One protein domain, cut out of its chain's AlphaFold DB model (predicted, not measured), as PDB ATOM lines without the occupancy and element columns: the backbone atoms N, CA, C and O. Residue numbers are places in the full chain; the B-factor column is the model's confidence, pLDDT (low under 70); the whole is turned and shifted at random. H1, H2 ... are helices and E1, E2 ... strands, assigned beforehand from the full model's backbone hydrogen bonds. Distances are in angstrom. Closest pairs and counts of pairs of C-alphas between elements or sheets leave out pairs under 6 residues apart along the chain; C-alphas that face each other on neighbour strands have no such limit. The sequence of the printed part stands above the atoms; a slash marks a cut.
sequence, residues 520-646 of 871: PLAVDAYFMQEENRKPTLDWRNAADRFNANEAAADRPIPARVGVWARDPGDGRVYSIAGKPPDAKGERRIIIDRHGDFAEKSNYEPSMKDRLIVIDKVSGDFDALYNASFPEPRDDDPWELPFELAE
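This is residues 520 to 646 of the 871 residues of an uncharacterized protein of Candidatus Kentron sp. DK (UniProt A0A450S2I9). One strongly twisted sheet of five strands has the long helix H1 and the short helix H4 over one face, while the short H2 sits beside the strands on the opposite face and H3 only grazes the sheet. You have 127 residues, with four named helices and five named strands in the order E1 H1 E2 E3 E4 H2 E5 H3 H4. The sheet, E3 E2 E1 E4 E5, is mixed, and so is the class, helices and strands. The whole is compact and rounded, with a radius of gyration of the C-alphas of 14.0 A and spans of 38 by 32 by 29 A.

Start at inner strand E1, residues 521 to 526. Parallel to it are E2, residues 559 to 566, with N 523 and O 560 2.8 A apart, and E4, residues 587 to 593, with N 524 and O 589 2.8 A apart. Edge strand E5, residues 610 to 614, is parallel to E4, with N 612 and O 590 at 2.8 A. Edge strand E3, residues 573 to 577, forms an antiparallel hairpin with E2, with N 576 and O 563 at 2.8 A. H1, residues 536 to 552, runs along the strands over E2, at 26 degrees on the local plane and a height over the sheet of 6.6 A; the closest C-alphas, of Ala 543 and Val 561, are 5.4 A apart. On the same face H4, residues 640 to 646, lies over E1, slantwise at 55 degrees on the local plane. For H1 and H4 this is only just one strand: 2 C-alphas of H1 fall on E3 and 2 of H4 on E2. H2, residues 597 to 600, is over none. E1, H1, E2 and E4, H2, E5 are strand-helix-strand units, parallel neighbour strands with a helix between, each with a right-handed crossover. Each O i to N i+4 pair of H1, H4 and H3, residues 621 to 625, is within hydrogen-bond range; H2 is too short for one.

Find C-alpha 521 at (129.422, 131.806, 124.172), where E1 begins its 16.1 A. H1 spans 24.3 A, E2 23.5 A and E4 19.3 A. H4 ends at C-alpha 646, (131.775, 122.275, 122.706).

The printed part has no cut, and its farthest C-alphas, Asp 554 and Gly 569, are 41.4 A apart. The one long link, H3 to H4, has 14 residues. Look for pLDDT under 70 at residues 579 to 586 and 631 to 636.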
ATOM      1  N   PRO A 520     131.361 135.918 122.314       72.50
ATOM      2  CA  PRO A 520     131.274 135.113 123.531       72.50
ATOM      3  C   PRO A 520     130.132 134.085 123.483       72.50
ATOM      4  O   PRO A 520     129.019 134.389 123.041       72.50
ATOM      5  N   LEU A 521     130.401 132.876 123.979       85.69
ATOM      6  CA  LEU A 521     129.422 131.806 124.172       85.69
ATOM      7  C   LEU A 521     128.902 131.844 125.604       85.69
ATOM      8  O   LEU A 521     129.676 131.728 126.552       85.69
ATOM      9  N   ALA A 522     127.592 131.973 125.767       88.88
ATOM     10  CA  ALA A 522     126.945 131.881 127.067       88.88
ATOM     11  C   ALA A 522     126.487 130.443 127.325       88.88
ATOM     12  O   ALA A 522     125.645 129.927 126.594       88.88
ATOM     13  N   VAL A 523     127.020 129.809 128.368       92.88
ATOM     14  CA  VAL A 523     126.534 128.529 128.896       92.88
ATOM     15  C   VAL A 523     125.618 128.834 130.076       92.88
ATOM     16  O   VAL A 523     126.085 129.183 131.155       92.88
ATOM     17  N   ASP A 524     124.311 128.753 129.858       93.69
ATOM     18  CA  ASP A 524     123.285 129.080 130.844       93.69
ATOM     19  C   ASP A 524     122.745 127.810 131.509       93.69
ATOM     20  O   ASP A 524     122.124 126.981 130.848       93.69
ATOM     21  N   ALA A 525     122.934 127.673 132.821       94.88
ATOM     22  CA  ALA A 525     122.443 126.543 133.603       94.88
ATOM     23  C   ALA A 525     121.201 126.911 134.427       94.88
ATOM     24  O   ALA A 525     121.217 127.863 135.214       94.88
ATOM     25  N   TYR A 526     120.126 126.131 134.276       94.56
ATOM     26  CA  TYR A 526     118.896 126.261 135.053       94.56
ATOM     27  C   TYR A 526     118.399 124.899 135.557       94.56
ATOM     28  O   TYR A 526     117.893 124.072 134.799       94.56
ATOM     29  N   PHE A 527     118.478 124.691 136.875       92.31
ATOM     30  CA  PHE A 527     118.096 123.434 137.536       92.31
ATOM     31  C   PHE A 527     116.704 123.454 138.176       92.31
ATOM     32  O   PHE A 527     116.356 122.545 138.937       92.31
ATOM     33  N   MET A 528     115.890 124.469 137.863       91.00
ATOM     34  CA  MET A 528     114.528 124.625 138.386       91.00
ATOM     35  C   MET A 528     114.467 124.717 139.924       91.00
ATOM     36  O   MET A 528     113.539 124.216 140.562       91.00
ATOM     37  N   GLN A 529     115.468 125.363 140.522       90.44
ATOM     38  CA  GLN A 529     115.631 125.519 141.968       90.44
ATOM     39  C   GLN A 529     115.850 126.983 142.368       90.44
ATOM     40  O   GLN A 529     116.219 127.819 141.545       90.44
ATOM     41  N   GLU A 530     115.627 127.270 143.649       90.75
ATOM     42  CA  GLU A 530     115.998 128.534 144.296       90.75
ATOM     43  C   GLU A 530     117.529 128.683 144.388       90.75
ATOM     44  O   GLU A 530     118.263 127.692 144.379       90.75
ATOM     45  N   GLU A 531     118.016 129.919 144.524       91.12
ATOM     46  CA  GLU A 531     119.453 130.239 144.514       91.12
ATOM     47  C   GLU A 531     120.266 129.615 145.659       91.12
ATOM     48  O   GLU A 531     121.475 129.431 145.550       91.12
ATOM     49  N   ASN A 532     119.607 129.286 146.769       87.56
ATOM     50  CA  ASN A 532     120.218 128.783 147.996       87.56
ATOM     51  C   ASN A 532     120.149 127.251 148.117       87.56
ATOM     52  O   ASN A 532     120.467 126.707 149.180       87.56
ATOM     53  N   ARG A 533     119.727 126.545 147.060       84.94
ATOM     54  CA  ARG A 533     119.632 125.079 147.018       84.94
ATOM     55  C   ARG A 533     120.731 124.478 146.150       84.94
ATOM     56  O   ARG A 533     121.165 125.087 145.175       84.94
ATOM     57  N   LYS A 534     121.157 123.262 146.488       84.94
ATOM     58  CA  LYS A 534     122.067 122.472 145.651       84.94
ATOM     59  C   LYS A 534     121.296 121.726 144.550       84.94
ATOM     60  O   LYS A 534     120.230 121.188 144.859       84.94
ATOM     61  N   PRO A 535     121.831 121.644 143.318       88.06
ATOM     62  CA  PRO A 535     123.171 122.097 142.916       88.06
ATOM     63  C   PRO A 535     123.282 123.571 142.479       88.06
ATOM     64  O   PRO A 535     124.399 124.039 142.270       88.06
ATOM     65  N   THR A 536     122.186 124.334 142.365       91.38
ATOM     66  CA  THR A 536     122.207 125.737 141.885       91.38
ATOM     67  C   THR A 536     123.220 126.634 142.606       91.38
ATOM     68  O   THR A 536     123.933 127.396 141.954       91.38
ATOM     69  N   LEU A 537     123.327 126.530 143.934       88.88
ATOM     70  CA  LEU A 537     124.294 127.297 144.725       88.88
ATOM     71  C   LEU A 537     125.751 126.955 144.371       88.88
ATOM     72  O   LEU A 537     126.580 127.857 144.245       88.88
ATOM     73  N   ASP A 538     126.061 125.667 144.210       87.38
ATOM     74  CA  ASP A 538     127.419 125.206 143.902       87.38
ATOM     75  C   ASP A 538     127.829 125.688 142.497       87.38
ATOM     76  O   ASP A 538     128.909 126.258 142.323       87.38
ATOM     77  N   TRP A 539     126.906 125.599 141.532       92.31
ATOM     78  CA  TRP A 539     127.067 126.173 140.194       92.31
ATOM     79  C   TRP A 539     127.281 127.685 140.222       92.31
ATOM     80  O   TRP A 539     128.165 128.172 139.523       92.31
ATOM     81  N   ARG A 540     126.512 128.436 141.025       93.12
ATOM     82  CA  ARG A 540     126.670 129.895 141.164       93.12
ATOM     83  C   ARG A 540     128.089 130.245 141.606       93.12
ATOM     84  O   ARG A 540     128.772 131.019 140.945       93.12
ATOM     85  N   ASN A 541     128.549 129.615 142.686       89.75
ATOM     86  CA  ASN A 541     129.866 129.880 143.260       89.75
ATOM     87  C   ASN A 541     131.006 129.483 142.300       89.75
ATOM     88  O   ASN A 541     132.031 130.163 142.232       89.75
ATOM     89  N   ALA A 542     130.855 128.385 141.554       90.12
ATOM     90  CA  ALA A 542     131.822 127.987 140.532       90.12
ATOM     91  C   ALA A 542     131.823 128.943 139.326       90.12
ATOM     92  O   ALA A 542     132.891 129.349 138.873       90.12
ATOM     93  N   ALA A 543     130.643 129.361 138.860       91.94
ATOM     94  CA  ALA A 543     130.477 130.292 137.749       91.94
ATOM     95  C   ALA A 543     131.063 131.676 138.046       91.94
ATOM     96  O   ALA A 543     131.745 132.234 137.190       91.94
ATOM     97  N   ASP A 544     130.852 132.224 139.245       90.19
ATOM     98  CA  ASP A 544     131.413 133.525 139.624       90.19
ATOM     99  C   ASP A 544     132.946 133.507 139.604       90.19
ATOM    100  O   ASP A 544     133.565 134.410 139.041       90.19
ATOM    101  N   ARG A 545     133.561 132.443 140.141       87.81
ATOM    102  CA  ARG A 545     135.021 132.251 140.104       87.81
ATOM    103  C   ARG A 545     135.536 132.113 138.675       87.81
ATOM    104  O   ARG A 545     136.468 132.810 138.289       87.81
ATOM    105  N   PHE A 546     134.900 131.253 137.883       87.88
ATOM    106  CA  PHE A 546     135.255 131.035 136.484       87.88
ATOM    107  C   PHE A 546     135.192 132.332 135.673       87.88
ATOM    108  O   PHE A 546     136.168 132.722 135.042       87.88
ATOM    109  N   ASN A 547     134.071 133.050 135.749       87.94
ATOM    110  CA  ASN A 547     133.876 134.290 135.006       87.94
ATOM    111  C   ASN A 547     134.847 135.393 135.459       87.94
ATOM    112  O   ASN A 547     135.279 136.191 134.630       87.94
ATOM    113  N   ALA A 548     135.185 135.459 136.751       85.56
ATOM    114  CA  ALA A 548     136.177 136.403 137.262       85.56
ATOM    115  C   ALA A 548     137.584 136.097 136.727       85.56
ATOM    116  O   ALA A 548     138.278 137.016 136.293       85.56
ATOM    117  N   ASN A 549     137.972 134.818 136.703       81.88
ATOM    118  CA  ASN A 549     139.253 134.375 136.154       81.88
ATOM    119  C   ASN A 549     139.361 134.695 134.657       81.88
ATOM    120  O   ASN A 549     140.362 135.264 134.226       81.88
ATOM    121  N   GLU A 550     138.316 134.409 133.878       81.00
ATOM    122  CA  GLU A 550     138.298 134.715 132.443       81.00
ATOM    123  C   GLU A 550     138.290 136.224 132.169       81.00
ATOM    124  O   GLU A 550     138.965 136.687 131.255       81.00
ATOM    125  N   ALA A 551     137.596 137.025 132.985       78.62
ATOM    126  CA  ALA A 551     137.610 138.482 132.850       78.62
ATOM    127  C   ALA A 551     138.981 139.110 133.162       78.62
ATOM    128  O   ALA A 551     139.279 140.196 132.663       78.62
ATOM    129  N   ALA A 552     139.793 138.455 133.996       75.88
ATOM    130  CA  ALA A 552     141.140 138.896 134.351       75.88
ATOM    131  C   ALA A 552     142.228 138.382 133.388       75.88
ATOM    132  O   ALA A 552     143.358 138.871 133.437       75.88
ATOM    133  N   ALA A 553     141.918 137.403 132.535       73.81
ATOM    134  CA  ALA A 553     142.874 136.813 131.609       73.81
ATOM    135  C   ALA A 553     143.226 137.775 130.460       73.81
ATOM    136  O   ALA A 553     142.352 138.411 129.875       73.81
ATOM    137  N   ASP A 554     144.507 137.819 130.072       72.50
ATOM    138  CA  ASP A 554     144.982 138.607 128.916       72.50
ATOM    139  C   ASP A 554     144.302 138.174 127.602       72.50
ATOM    140  O   ASP A 554     144.029 138.975 126.708       72.50
ATOM    141  N   ARG A 555     143.979 136.879 127.500       74.00
ATOM    142  CA  ARG A 555     143.267 136.280 126.367       74.00
ATOM    143  C   ARG A 555     142.120 135.404 126.874       74.00
ATOM    144  O   ARG A 555     142.355 134.210 127.087       74.00
ATOM    145  N   PRO A 556     140.913 135.964 127.052       73.12
ATOM    146  CA  PRO A 556     139.777 135.219 127.575       73.12
ATOM    147  C   PRO A 556     139.375 134.090 126.626       73.12
ATOM    148  O   PRO A 556     139.439 134.218 125.396       73.12
ATOM    149  N   ILE A 557     138.929 132.980 127.201       76.81
ATOM    150  CA  ILE A 557     138.254 131.919 126.463       76.81
ATOM    151  C   ILE A 557     136.899 132.476 126.010       76.81
ATOM    152  O   ILE A 557     136.246 133.199 126.767       76.81
ATOM    153  N   PRO A 558     136.424 132.166 124.790       77.56
ATOM    154  CA  PRO A 558     135.142 132.664 124.294       77.56
ATOM    155  C   PRO A 558     133.936 131.978 124.968       77.56
ATOM    156  O   PRO A 558     132.951 131.698 124.296       77.56
ATOM    157  N   ALA A 559     133.980 131.693 126.272       83.19
ATOM    158  CA  ALA A 559     132.918 131.047 127.034       83.19
ATOM    159  C   ALA A 559     132.691 131.757 128.378       83.19
ATOM    160  O   ALA A 559     133.634 132.124 129.070       83.19
ATOM    161  N   ARG A 560     131.424 131.917 128.762       88.38
ATOM    162  CA  ARG A 560     130.994 132.451 130.060       88.38
ATOM    163  C   ARG A 560     129.872 131.597 130.630       88.38
ATOM    164  O   ARG A 560     129.054 131.079 129.869       88.38
ATOM    165  N   VAL A 561     129.789 131.507 131.951       91.94
ATOM    166  CA  VAL A 561     128.764 130.698 132.625       91.94
ATOM    167  C   VAL A 561     127.700 131.604 133.234       91.94
ATOM    168  O   VAL A 561     128.006 132.474 134.047       91.94
ATOM    169  N   GLY A 562     126.449 131.409 132.828       92.88
ATOM    170  CA  GLY A 562     125.270 131.996 133.454       92.88
ATOM    171  C   GLY A 562     124.579 130.966 134.340       92.88
ATOM    172  O   GLY A 562     124.407 129.819 133.933       92.88
ATOM    173  N   VAL A 563     124.153 131.353 135.541       94.94
ATOM    174  CA  VAL A 563     123.359 130.477 136.421       94.94
ATOM    175  C   VAL A 563     122.050 131.166 136.742       94.94
ATOM    176  O   VAL A 563     122.031 132.354 137.065       94.94
ATOM    177  N   TRP A 564     120.958 130.416 136.657       95.00
ATOM    178  CA  TRP A 564     119.609 130.939 136.810       95.00
ATOM    179  C   TRP A 564     118.892 130.264 137.975       95.00
ATOM    180  O   TRP A 564     118.987 129.050 138.167       95.00
ATOM    181  N   ALA A 565     118.134 131.056 138.727       94.62
ATOM    182  CA  ALA A 565     117.325 130.594 139.844       94.62
ATOM    183  C   ALA A 565     115.847 130.903 139.623       94.62
ATOM    184  O   ALA A 565     115.472 131.804 138.870       94.62
ATOM    185  N   ARG A 566     115.005 130.130 140.307       93.88
ATOM    186  CA  ARG A 566     113.566 130.354 140.391       93.88
ATOM    187  C   ARG A 566     113.241 131.194 141.625       93.88
ATOM    188  O   ARG A 566     113.664 130.860 142.728       93.88
ATOM    189  N   ASP A 567     112.441 132.235 141.436       90.38
ATOM    190  CA  ASP A 567     111.885 133.048 142.515       90.38
ATOM    191  C   ASP A 567     110.858 132.228 143.319       90.38
ATOM    192  O   ASP A 567     109.942 131.642 142.725       90.38
ATOM    193  N   PRO A 568     110.991 132.137 144.654       86.69
ATOM    194  CA  PRO A 568     110.070 131.360 145.478       86.69
ATOM    195  C   PRO A 568     108.673 131.992 145.584       86.69
ATOM    196  O   PRO A 568     107.707 131.278 145.853       86.69
ATOM    197  N   GLY A 569     108.552 133.306 145.383       89.31
ATOM    198  CA  GLY A 569     107.307 134.058 145.487       89.31
ATOM    199  C   GLY A 569     106.432 133.936 144.243       89.31
ATOM    200  O   GLY A 569     105.269 133.548 144.353       89.31
ATOM    201  N   ASP A 570     106.971 134.251 143.061       87.38
ATOM    202  CA  ASP A 570     106.191 134.287 141.811       87.38
ATOM    203  C   ASP A 570     106.605 133.241 140.757       87.38
ATOM    204  O   ASP A 570     105.936 133.072 139.732       87.38
ATOM    205  N   GLY A 571     107.671 132.479 141.019       87.31
ATOM    206  CA  GLY A 571     108.171 131.443 140.122       87.31
ATOM    207  C   GLY A 571     108.873 131.963 138.868       87.31
ATOM    208  O   GLY A 571     109.119 131.154 137.969       87.31
ATOM    209  N   ARG A 572     109.173 133.266 138.770       91.06
ATOM    210  CA  ARG A 572     109.984 133.825 137.680       91.06
ATOM    211  C   ARG A 572     111.411 133.303 137.734       91.06
ATOM    212  O   ARG A 572     111.929 132.971 138.795       91.06
ATOM    213  N   VAL A 573     112.048 133.246 136.571       92.69
ATOM    214  CA  VAL A 573     113.438 132.812 136.427       92.69
ATOM    215  C   VAL A 573     114.331 134.025 136.186       92.69
ATOM    216  O   VAL A 573     114.080 134.809 135.269       92.69
ATOM    217  N   TYR A 574     115.369 134.179 137.007       91.38
ATOM    218  CA  TYR A 574     116.311 135.302 136.962       91.38
ATOM    219  C   TYR A 574     117.763 134.826 137.088       91.38
ATOM    220  O   TYR A 574     118.031 133.752 137.628       91.38
ATOM    221  N   SER A 575     118.696 135.608 136.539       91.75
ATOM    222  CA  SER A 575     120.130 135.297 136.583       91.75
ATOM    223  C   SER A 575     120.701 135.626 137.961       91.75
ATOM    224  O   SER A 575     120.431 136.704 138.493       91.75
ATOM    225  N   ILE A 576     121.503 134.717 138.509       92.12
ATOM    226  CA  ILE A 576     122.169 134.830 139.818       92.12
ATOM    227  C   ILE A 576     123.697 134.765 139.731       92.12
ATOM    228  O   ILE A 576     124.362 135.122 140.695       92.12
ATOM    229  N   ALA A 577     124.248 134.338 138.593       87.19
ATOM    230  CA  ALA A 577     125.665 134.460 138.256       87.19
ATOM    231  C   ALA A 577     125.813 134.719 136.758       87.19
ATOM    232  O   ALA A 577     125.037 134.201 135.950       87.19
ATOM    233  N   GLY A 578     126.819 135.513 136.394       76.25
ATOM    234  CA  GLY A 578     127.030 135.971 135.022       76.25
ATOM    235  C   GLY A 578     126.048 137.075 134.601       76.25
ATOM    236  O   GLY A 578     124.865 137.087 134.958       76.25
ATOM    237  N   LYS A 579     126.540 138.048 133.821       69.00
ATOM    238  CA  LYS A 579     125.670 139.077 133.231       69.00
ATOM    239  C   LYS A 579     124.688 138.413 132.253       69.00
ATOM    240  O   LYS A 579     125.094 137.501 131.530       69.00
ATOM    241  N   PRO A 580     123.420 138.847 132.185       63.44
ATOM    242  CA  PRO A 580     122.521 138.396 131.131       63.44
ATOM    243  C   PRO A 580     123.139 138.688 129.750       63.44
ATOM    244  O   PRO A 580     123.744 139.751 129.593       63.44
ATOM    245  N   PRO A 581     123.016 137.773 128.773       59.25
ATOM    246  CA  PRO A 581     123.519 138.003 127.419       59.25
ATOM    247  C   PRO A 581     122.938 139.268 126.804       59.25
ATOM    248  O   PRO A 581     121.748 139.541 126.977       59.25
ATOM    249  N   ASP A 582     123.746 139.992 126.028       61.69
ATOM    250  CA  ASP A 582     123.194 140.992 125.118       61.69
ATOM    251  C   ASP A 582     122.366 140.272 124.040       61.69
ATOM    252  O   ASP A 582     122.852 139.392 123.324       61.69
ATOM    253  N   ALA A 583     121.094 140.658 123.924       54.44
ATOM    254  CA  ALA A 583     120.111 140.042 123.041       54.44
ATOM    255  C   ALA A 583     120.472 140.139 121.544       54.44
ATOM    256  O   ALA A 583     119.816 139.508 120.716       54.44
ATOM    257  N   LYS A 584     121.479 140.941 121.167       55.03
ATOM    258  CA  LYS A 584     121.787 141.253 119.763       55.03
ATOM    259  C   LYS A 584     122.985 140.524 119.150       55.03
ATOM    260  O   LYS A 584     123.226 140.724 117.959       55.03
ATOM    261  N   GLY A 585     123.699 139.655 119.872       62.31
ATOM    262  CA  GLY A 585     124.882 139.007 119.285       62.31
ATOM    263  C   GLY A 585     125.368 137.701 119.904       62.31
ATOM    264  O   GLY A 585     125.920 136.885 119.168       62.31
ATOM    265  N   GLU A 586     125.166 137.473 121.202       69.75
ATOM    266  CA  GLU A 586     125.723 136.298 121.884       69.75
ATOM    267  C   GLU A 586     124.974 135.004 121.539       69.75
ATOM    268  O   GLU A 586     123.751 134.987 121.397       69.75
ATOM    269  N   ARG A 587     125.717 133.897 121.423       79.00
ATOM    270  CA  ARG A 587     125.134 132.557 121.273       79.00
ATOM    271  C   ARG A 587     124.907 131.947 122.640       79.00
ATOM    272  O   ARG A 587     125.808 131.982 123.477       79.00
ATOM    273  N   ARG A 588     123.745 131.327 122.830       87.00
ATOM    274  CA  ARG A 588     123.390 130.704 124.103       87.00
ATOM    275  C   ARG A 588     123.310 129.194 123.983       87.00
ATOM    276  O   ARG A 588     122.700 128.662 123.057       87.00
ATOM    277  N   ILE A 589     123.899 128.520 124.956       91.62
ATOM    278  CA  ILE A 589     123.780 127.089 125.194       91.62
ATOM    279  C   ILE A 589     123.062 126.963 126.527       91.62
ATOM    280  O   ILE A 589     123.623 127.262 127.575       91.62
ATOM    281  N   ILE A 590     121.790 126.597 126.466       93.06
ATOM    282  CA  ILE A 590     120.890 126.603 127.612       93.06
ATOM    283  C   ILE A 590     120.701 125.169 128.077       93.06
ATOM    284  O   ILE A 590     120.229 124.325 127.317       93.06
ATOM    285  N   ILE A 591     121.033 124.922 129.335       94.44
ATOM    286  CA  ILE A 591     120.775 123.680 130.050       94.44
ATOM    287  C   ILE A 591     119.511 123.909 130.869       94.44
ATOM    288  O   ILE A 591     119.516 124.655 131.850       94.44
ATOM    289  N   ASP A 592     118.417 123.294 130.435       91.75
ATOM    290  CA  ASP A 592     117.089 123.513 131.002       91.75
ATOM    291  C   ASP A 592     116.569 122.229 131.641       91.75
ATOM    292  O   ASP A 592     116.227 121.256 130.956       91.75
ATOM    293  N   ARG A 593     116.490 122.227 132.972       89.12
ATOM    294  CA  ARG A 593     115.874 121.125 133.696       89.12
ATOM    295  C   ARG A 593     114.353 121.179 133.546       89.12
ATOM    296  O   ARG A 593     113.706 122.106 134.027       89.12
ATOM    297  N   HIS A 594     113.784 120.134 132.945       84.81
ATOM    298  CA  HIS A 594     112.351 119.959 132.658       84.81
ATOM    299  C   HIS A 594     111.720 120.914 131.627       84.81
ATOM    300  O   HIS A 594     110.537 120.742 131.338       84.81
ATOM    301  N   GLY A 595     112.461 121.844 131.016       82.00
ATOM    302  CA  GLY A 595     111.924 122.678 129.932       82.00
ATOM    303  C   GLY A 595     111.171 123.929 130.400       82.00
ATOM    304  O   GLY A 595     110.278 124.414 129.702       82.00
ATOM    305  N   ASP A 596     111.474 124.430 131.596       86.31
ATOM    306  CA  ASP A 596     110.747 125.538 132.225       86.31
ATOM    307  C   ASP A 596     111.390 126.902 131.975       86.31
ATOM    308  O   ASP A 596     110.751 127.938 132.194       86.31
ATOM    309  N   PHE A 597     112.634 126.920 131.498       89.50
ATOM    310  CA  PHE A 597     113.417 128.135 131.344       89.50
ATOM    311  C   PHE A 597     112.736 129.138 130.411       89.50
ATOM    312  O   PHE A 597     112.508 130.287 130.790       89.50
ATOM    313  N   ALA A 598     112.362 128.701 129.207       86.56
ATOM    314  CA  ALA A 598     111.780 129.576 128.186       86.56
ATOM    315  C   ALA A 598     110.375 130.095 128.539       86.56
ATOM    316  O   ALA A 598     109.938 131.102 127.995       86.56
ATOM    317  N   GLU A 599     109.657 129.409 129.429       87.00
ATOM    318  CA  GLU A 599     108.324 129.820 129.884       87.00
ATOM    319  C   GLU A 599     108.398 130.895 130.976       87.00
ATOM    320  O   GLU A 599     107.559 131.790 131.039       87.00
ATOM    321  N   LYS A 600     109.366 130.762 131.888       87.81
ATOM    322  CA  LYS A 600     109.414 131.530 133.140       87.81
ATOM    323  C   LYS A 600     110.474 132.624 133.163       87.81
ATOM    324  O   LYS A 600     110.507 133.405 134.114       87.81
ATOM    325  N   SER A 601     111.316 132.692 132.140       84.62
ATOM    326  CA  SER A 601     112.274 133.778 131.937       84.62
ATOM    327  C   SER A 601     111.793 134.744 130.848       84.62
ATOM    328  O   SER A 601     110.888 134.443 130.077       84.62
ATOM    329  N   ASN A 602     112.447 135.902 130.743       80.62
ATOM    330  CA  ASN A 602     112.252 136.846 129.632       80.62
ATOM    331  C   ASN A 602     113.051 136.447 128.372       80.62
ATOM    332  O   ASN A 602     113.409 137.299 127.561       80.62
ATOM    333  N   TYR A 603     113.414 135.172 128.242       81.12
ATOM    334  CA  TYR A 603     114.186 134.665 127.117       81.12
ATOM    335  C   TYR A 603     113.316 134.536 125.864       81.12
ATOM    336  O   TYR A 603     112.274 133.882 125.876       81.12
ATOM    337  N   GLU A 604     113.792 135.102 124.758       79.38
ATOM    338  CA  GLU A 604     113.223 134.876 123.433       79.38
ATOM    339  C   GLU A 604     114.103 133.891 122.651       79.38
ATOM    340  O   GLU A 604     115.245 134.226 122.335       79.38
ATOM    341  N   PRO A 605     113.605 132.681 122.329       75.94
ATOM    342  CA  PRO A 605     114.407 131.673 121.648       75.94
ATOM    343  C   PRO A 605     114.876 132.104 120.260       75.94
ATOM    344  O   PRO A 605     114.057 132.409 119.391       75.94
ATOM    345  N   SER A 606     116.188 132.039 120.020       78.31
ATOM    346  CA  SER A 606     116.778 132.174 118.689       78.31
ATOM    347  C   SER A 606     117.037 130.808 118.048       78.31
ATOM    348  O   SER A 606     117.250 129.788 118.714       78.31
ATOM    349  N   MET A 607     117.072 130.769 116.715       70.56
ATOM    350  CA  MET A 607     117.537 129.596 115.959       70.56
ATOM    351  C   MET A 607     119.050 129.366 116.099       70.56
ATOM    352  O   MET A 607     119.537 128.264 115.841       70.56
ATOM    353  N   LYS A 608     119.796 130.393 116.529       75.44
ATOM    354  CA  LYS A 608     121.231 130.290 116.828       75.44
ATOM    355  C   LYS A 608     121.508 129.658 118.192       75.44
ATOM    356  O   LYS A 608     122.602 129.137 118.386       75.44
ATOM    357  N   ASP A 609     120.526 129.674 119.089       85.31
ATOM    358  CA  ASP A 609     120.668 129.106 120.424       85.31
ATOM    359  C   ASP A 609     120.610 127.580 120.387       85.31
ATOM    360  O   ASP A 609     120.087 126.951 119.455       85.31
ATOM    361  N   ARG A 610     121.143 126.981 121.441       90.12
ATOM    362  CA  ARG A 610     121.111 125.548 121.699       90.12
ATOM    363  C   ARG A 610     120.385 125.315 123.001       90.12
ATOM    364  O   ARG A 610     120.609 126.031 123.972       90.12
ATOM    365  N   LEU A 611     119.490 124.339 122.995       91.00
ATOM    366  CA  LEU A 611     118.726 123.952 124.171       91.00
ATOM    367  C   LEU A 611     118.998 122.479 124.452       91.00
ATOM    368  O   LEU A 611     118.654 121.620 123.642       91.00
ATOM    369  N   ILE A 612     119.611 122.217 125.598       92.19
ATOM    370  CA  ILE A 612     119.897 120.892 126.131       92.19
ATOM    371  C   ILE A 612     118.926 120.678 127.292       92.19
ATOM    372  O   ILE A 612     119.041 121.304 128.345       92.19
ATOM    373  N   VAL A 613     117.924 119.830 127.070       89.88
ATOM    374  CA  VAL A 613     116.907 119.517 128.080       89.88
ATOM    375  C   VAL A 613     117.402 118.356 128.930       89.88
ATOM    376  O   VAL A 613     117.754 117.307 128.389       89.88
ATOM    377  N   ILE A 614     117.398 118.532 130.250       90.00
ATOM    378  CA  ILE A 614     117.817 117.493 131.197       90.00
ATOM    379  C   ILE A 614     116.706 117.157 132.196       90.00
ATOM    380  O   ILE A 614     115.951 118.015 132.652       90.00
ATOM    381  N   ASP A 615     116.613 115.883 132.549       84.31
ATOM    382  CA  ASP A 615     115.744 115.325 133.585       84.31
ATOM    383  C   ASP A 615     116.416 114.067 134.151       84.31
ATOM    384  O   ASP A 615     117.475 113.685 133.668       84.31
ATOM    385  N   LYS A 616     115.804 113.397 135.133       78.75
ATOM    386  CA  LYS A 616     116.387 112.207 135.784       78.75
ATOM    387  C   LYS A 616     116.588 110.997 134.854       78.75
ATOM    388  O   LYS A 616     117.255 110.052 135.245       78.75
ATOM    389  N   VAL A 617     115.985 110.996 133.666       78.06
ATOM    390  CA  VAL A 617     116.124 109.937 132.651       78.06
ATOM    391  C   VAL A 617     117.237 110.276 131.651       78.06
ATOM    392  O   VAL A 617     117.736 109.392 130.957       78.06
ATOM    393  N   SER A 618     117.649 111.545 131.563       84.88
ATOM    394  CA  SER A 618     118.775 111.962 130.730       84.88
ATOM    395  C   SER A 618     120.090 111.385 131.250       84.88
ATOM    396  O   SER A 618     120.435 111.559 132.416       84.88
ATOM    397  N   GLY A 619     120.884 110.789 130.355       83.50
ATOM    398  CA  GLY A 619     122.231 110.311 130.683       83.50
ATOM    399  C   GLY A 619     123.209 111.411 131.119       83.50
ATOM    400  O   GLY A 619     124.236 111.094 131.712       83.50
ATOM    401  N   ASP A 620     122.890 112.686 130.861       90.25
ATOM    402  CA  ASP A 620     123.680 113.843 131.307       90.25
ATOM    403  C   ASP A 620     123.291 114.335 132.706       90.25
ATOM    404  O   ASP A 620     123.961 115.216 133.249       90.25
ATOM    405  N   PHE A 621     122.199 113.819 133.282       87.62
ATOM    406  CA  PHE A 621     121.645 114.347 134.525       87.62
ATOM    407  C   PHE A 621     122.675 114.352 135.640       87.62
ATOM    408  O   PHE A 621     122.950 115.412 136.187       87.62
ATOM    409  N   ASP A 622     123.293 113.212 135.935       82.81
ATOM    410  CA  ASP A 622     124.244 113.122 137.042       82.81
ATOM    411  C   ASP A 622     125.503 113.953 136.798       82.81
ATOM    412  O   ASP A 622     125.964 114.635 137.709       82.81
ATOM    413  N   ALA A 623     126.007 113.981 135.560       86.12
ATOM    414  CA  ALA A 623     127.197 114.754 135.204       86.12
ATOM    415  C   ALA A 623     127.016 116.268 135.421       86.12
ATOM    416  O   ALA A 623     127.992 116.979 135.652       86.12
ATOM    417  N   LEU A 624     125.776 116.763 135.338       90.94
ATOM    418  CA  LEU A 624     125.438 118.181 135.487       90.94
ATOM    419  C   LEU A 624     124.861 118.512 136.864       90.94
ATOM    420  O   LEU A 624     125.193 119.542 137.453       90.94
ATOM    421  N   TYR A 625     123.993 117.648 137.378       87.38
ATOM    422  CA  TYR A 625     123.283 117.843 138.636       87.38
ATOM    423  C   TYR A 625     124.150 117.494 139.851       87.38
ATOM    424  O   TYR A 625     124.010 118.131 140.887       87.38
ATOM    425  N   ASN A 626     125.083 116.548 139.705       83.00
ATOM    426  CA  ASN A 626     126.096 116.192 140.704       83.00
ATOM    427  C   ASN A 626     127.507 116.561 140.203       83.00
ATOM    428  O   ASN A 626     128.484 115.858 140.462       83.00
ATOM    429  N   ALA A 627     127.609 117.650 139.430       86.06
ATOM    430  CA  ALA A 627     128.871 118.108 138.864       86.06
ATOM    431  C   ALA A 627     129.939 118.300 139.953       86.06
ATOM    432  O   ALA A 627     129.673 118.829 141.033       86.06
ATOM    433  N   SER A 628     131.170 117.893 139.648       79.75
ATOM    434  CA  SER A 628     132.325 118.181 140.497       79.75
ATOM    435  C   SER A 628     132.864 119.576 140.185       79.75
ATOM    436  O   SER A 628     133.031 119.937 139.016       79.75
ATOM    437  N   PHE A 629     133.153 120.352 141.227       82.19
ATOM    438  CA  PHE A 629     133.679 121.711 141.112       82.19
ATOM    439  C   PHE A 629     135.063 121.770 141.757       82.19
ATOM    440  O   PHE A 629     135.188 121.294 142.883       82.19
ATOM    441  N   PRO A 630     136.074 122.360 141.097       70.81
ATOM    442  CA  PRO A 630     137.396 122.504 141.698       70.81
ATOM    443  C   PRO A 630     137.350 123.403 142.941       70.81
ATOM    444  O   PRO A 630     136.549 124.359 143.034       70.81
ATOM    445  N   GLU A 631     138.205 123.092 143.915       66.81
ATOM    446  CA  GLU A 631     138.345 123.889 145.128       66.81
ATOM    447  C   GLU A 631     139.018 125.242 144.819       66.81
ATOM    448  O   GLU A 631     139.672 125.408 143.794       66.81
ATOM    449  N   PRO A 632     138.837 126.283 145.655       59.09
ATOM    450  CA  PRO A 632     139.386 127.618 145.386       59.09
ATOM    451  C   PRO A 632     140.918 127.704 145.345       59.09
ATOM    452  O   PRO A 632     141.430 128.777 145.038       59.09
ATOM    453  N   ARG A 633     141.627 126.643 145.742       54.16
ATOM    454  CA  ARG A 633     143.091 126.607 145.842       54.16
ATOM    455  C   ARG A 633     143.766 125.959 144.636       54.16
ATOM    456  O   ARG A 633     144.978 126.094 144.526       54.16
ATOM    457  N   ASP A 634     143.001 125.323 143.754       56.44
ATOM    458  CA  ASP A 634     143.555 124.617 142.607       56.44
ATOM    459  C   ASP A 634     143.679 125.560 141.407       56.44
ATOM    460  O   ASP A 634     142.725 126.248 141.028       56.44
ATOM    461  N   ASP A 635     144.852 125.560 140.774       63.53
ATOM    462  CA  ASP A 635     145.057 126.186 139.463       63.53
ATOM    463  C   ASP A 635     144.403 125.378 138.319       63.53
ATOM    464  O   ASP A 635     144.382 125.824 137.164       63.53
ATOM    465  N   ASP A 636     143.812 124.221 138.639       68.38
ATOM    466  CA  ASP A 636     143.112 123.371 137.688       68.38
ATOM    467  C   ASP A 636     141.883 124.078 137.095       68.38
ATOM    468  O   ASP A 636     140.999 124.577 137.808       68.38
ATOM    469  N   PRO A 637     141.772 124.136 135.758       77.00
ATOM    470  CA  PRO A 637     140.637 124.771 135.124       77.00
ATOM    471  C   PRO A 637     139.376 123.938 135.348       77.00
ATOM    472  O   PRO A 637     139.337 122.736 135.095       77.00
ATOM    473  N   TRP A 638     138.287 124.602 135.737       87.50
ATOM    474  CA  TRP A 638     136.964 123.992 135.677       87.50
ATOM    475  C   TRP A 638     136.595 123.762 134.208       87.50
ATOM    476  O   TRP A 638     136.201 124.691 133.507       87.50
ATOM    477  N   GLU A 639     136.775 122.532 133.729       89.19
ATOM    478  CA  GLU A 639     136.649 122.212 132.304       89.19
ATOM    479  C   GLU A 639     135.208 122.021 131.817       89.19
ATOM    480  O   GLU A 639     134.927 122.187 130.630       89.19
ATOM    481  N   LEU A 640     134.278 121.684 132.717       91.75
ATOM    482  CA  LEU A 640     132.887 121.376 132.368       91.75
ATOM    483  C   LEU A 640     132.200 122.482 131.531       91.75
ATOM    484  O   LEU A 640     131.524 122.141 130.558       91.75
ATOM    485  N   PRO A 641     132.374 123.789 131.819       92.31
ATOM    486  CA  PRO A 641     131.898 124.861 130.946       92.31
ATOM    487  C   PRO A 641     132.413 124.784 129.506       92.31
ATOM    488  O   PRO A 641     131.654 125.067 128.579       92.31
ATOM    489  N   PHE A 642     133.674 124.397 129.298       92.94
ATOM    490  CA  PHE A 642     134.253 124.275 127.959       92.94
ATOM    491  C   PHE A 642     133.671 123.080 127.207       92.94
ATOM    492  O   PHE A 642     133.323 123.200 126.034       92.94
ATOM    493  N   GLU A 643     133.485 121.954 127.893       94.19
ATOM    494  CA  GLU A 643     132.852 120.764 127.318       94.19
ATOM    495  C   GLU A 643     131.381 121.011 126.968       94.19
ATOM    496  O   GLU A 643     130.900 120.563 125.931       94.19
ATOM    497  N   LEU A 644     130.663 121.777 127.791       94.69
ATOM    498  CA  LEU A 644     129.300 122.219 127.493       94.69
ATOM    499  C   LEU A 644     129.252 123.185 126.308       94.69
ATOM    500  O   LEU A 644     128.348 123.089 125.472       94.69
ATOM    501  N   ALA A 645     130.229 124.090 126.213       93.06
ATOM    502  CA  ALA A 645     130.374 124.977 125.068       93.06
ATOM    503  C   ALA A 645     130.607 124.179 123.775       93.06
ATOM    504  O   ALA A 645     129.904 124.383 122.784       93.06
ATOM    505  N   GLU A 646     131.531 123.216 123.801       94.38
ATOM    506  CA  GLU A 646     131.775 122.275 122.706       94.38
ATOM    507  C   GLU A 646     130.499 121.507 122.342       94.38
ATOM    508  O   GLU A 646     130.102 121.491 121.176       94.38
TER     509      GLU A 646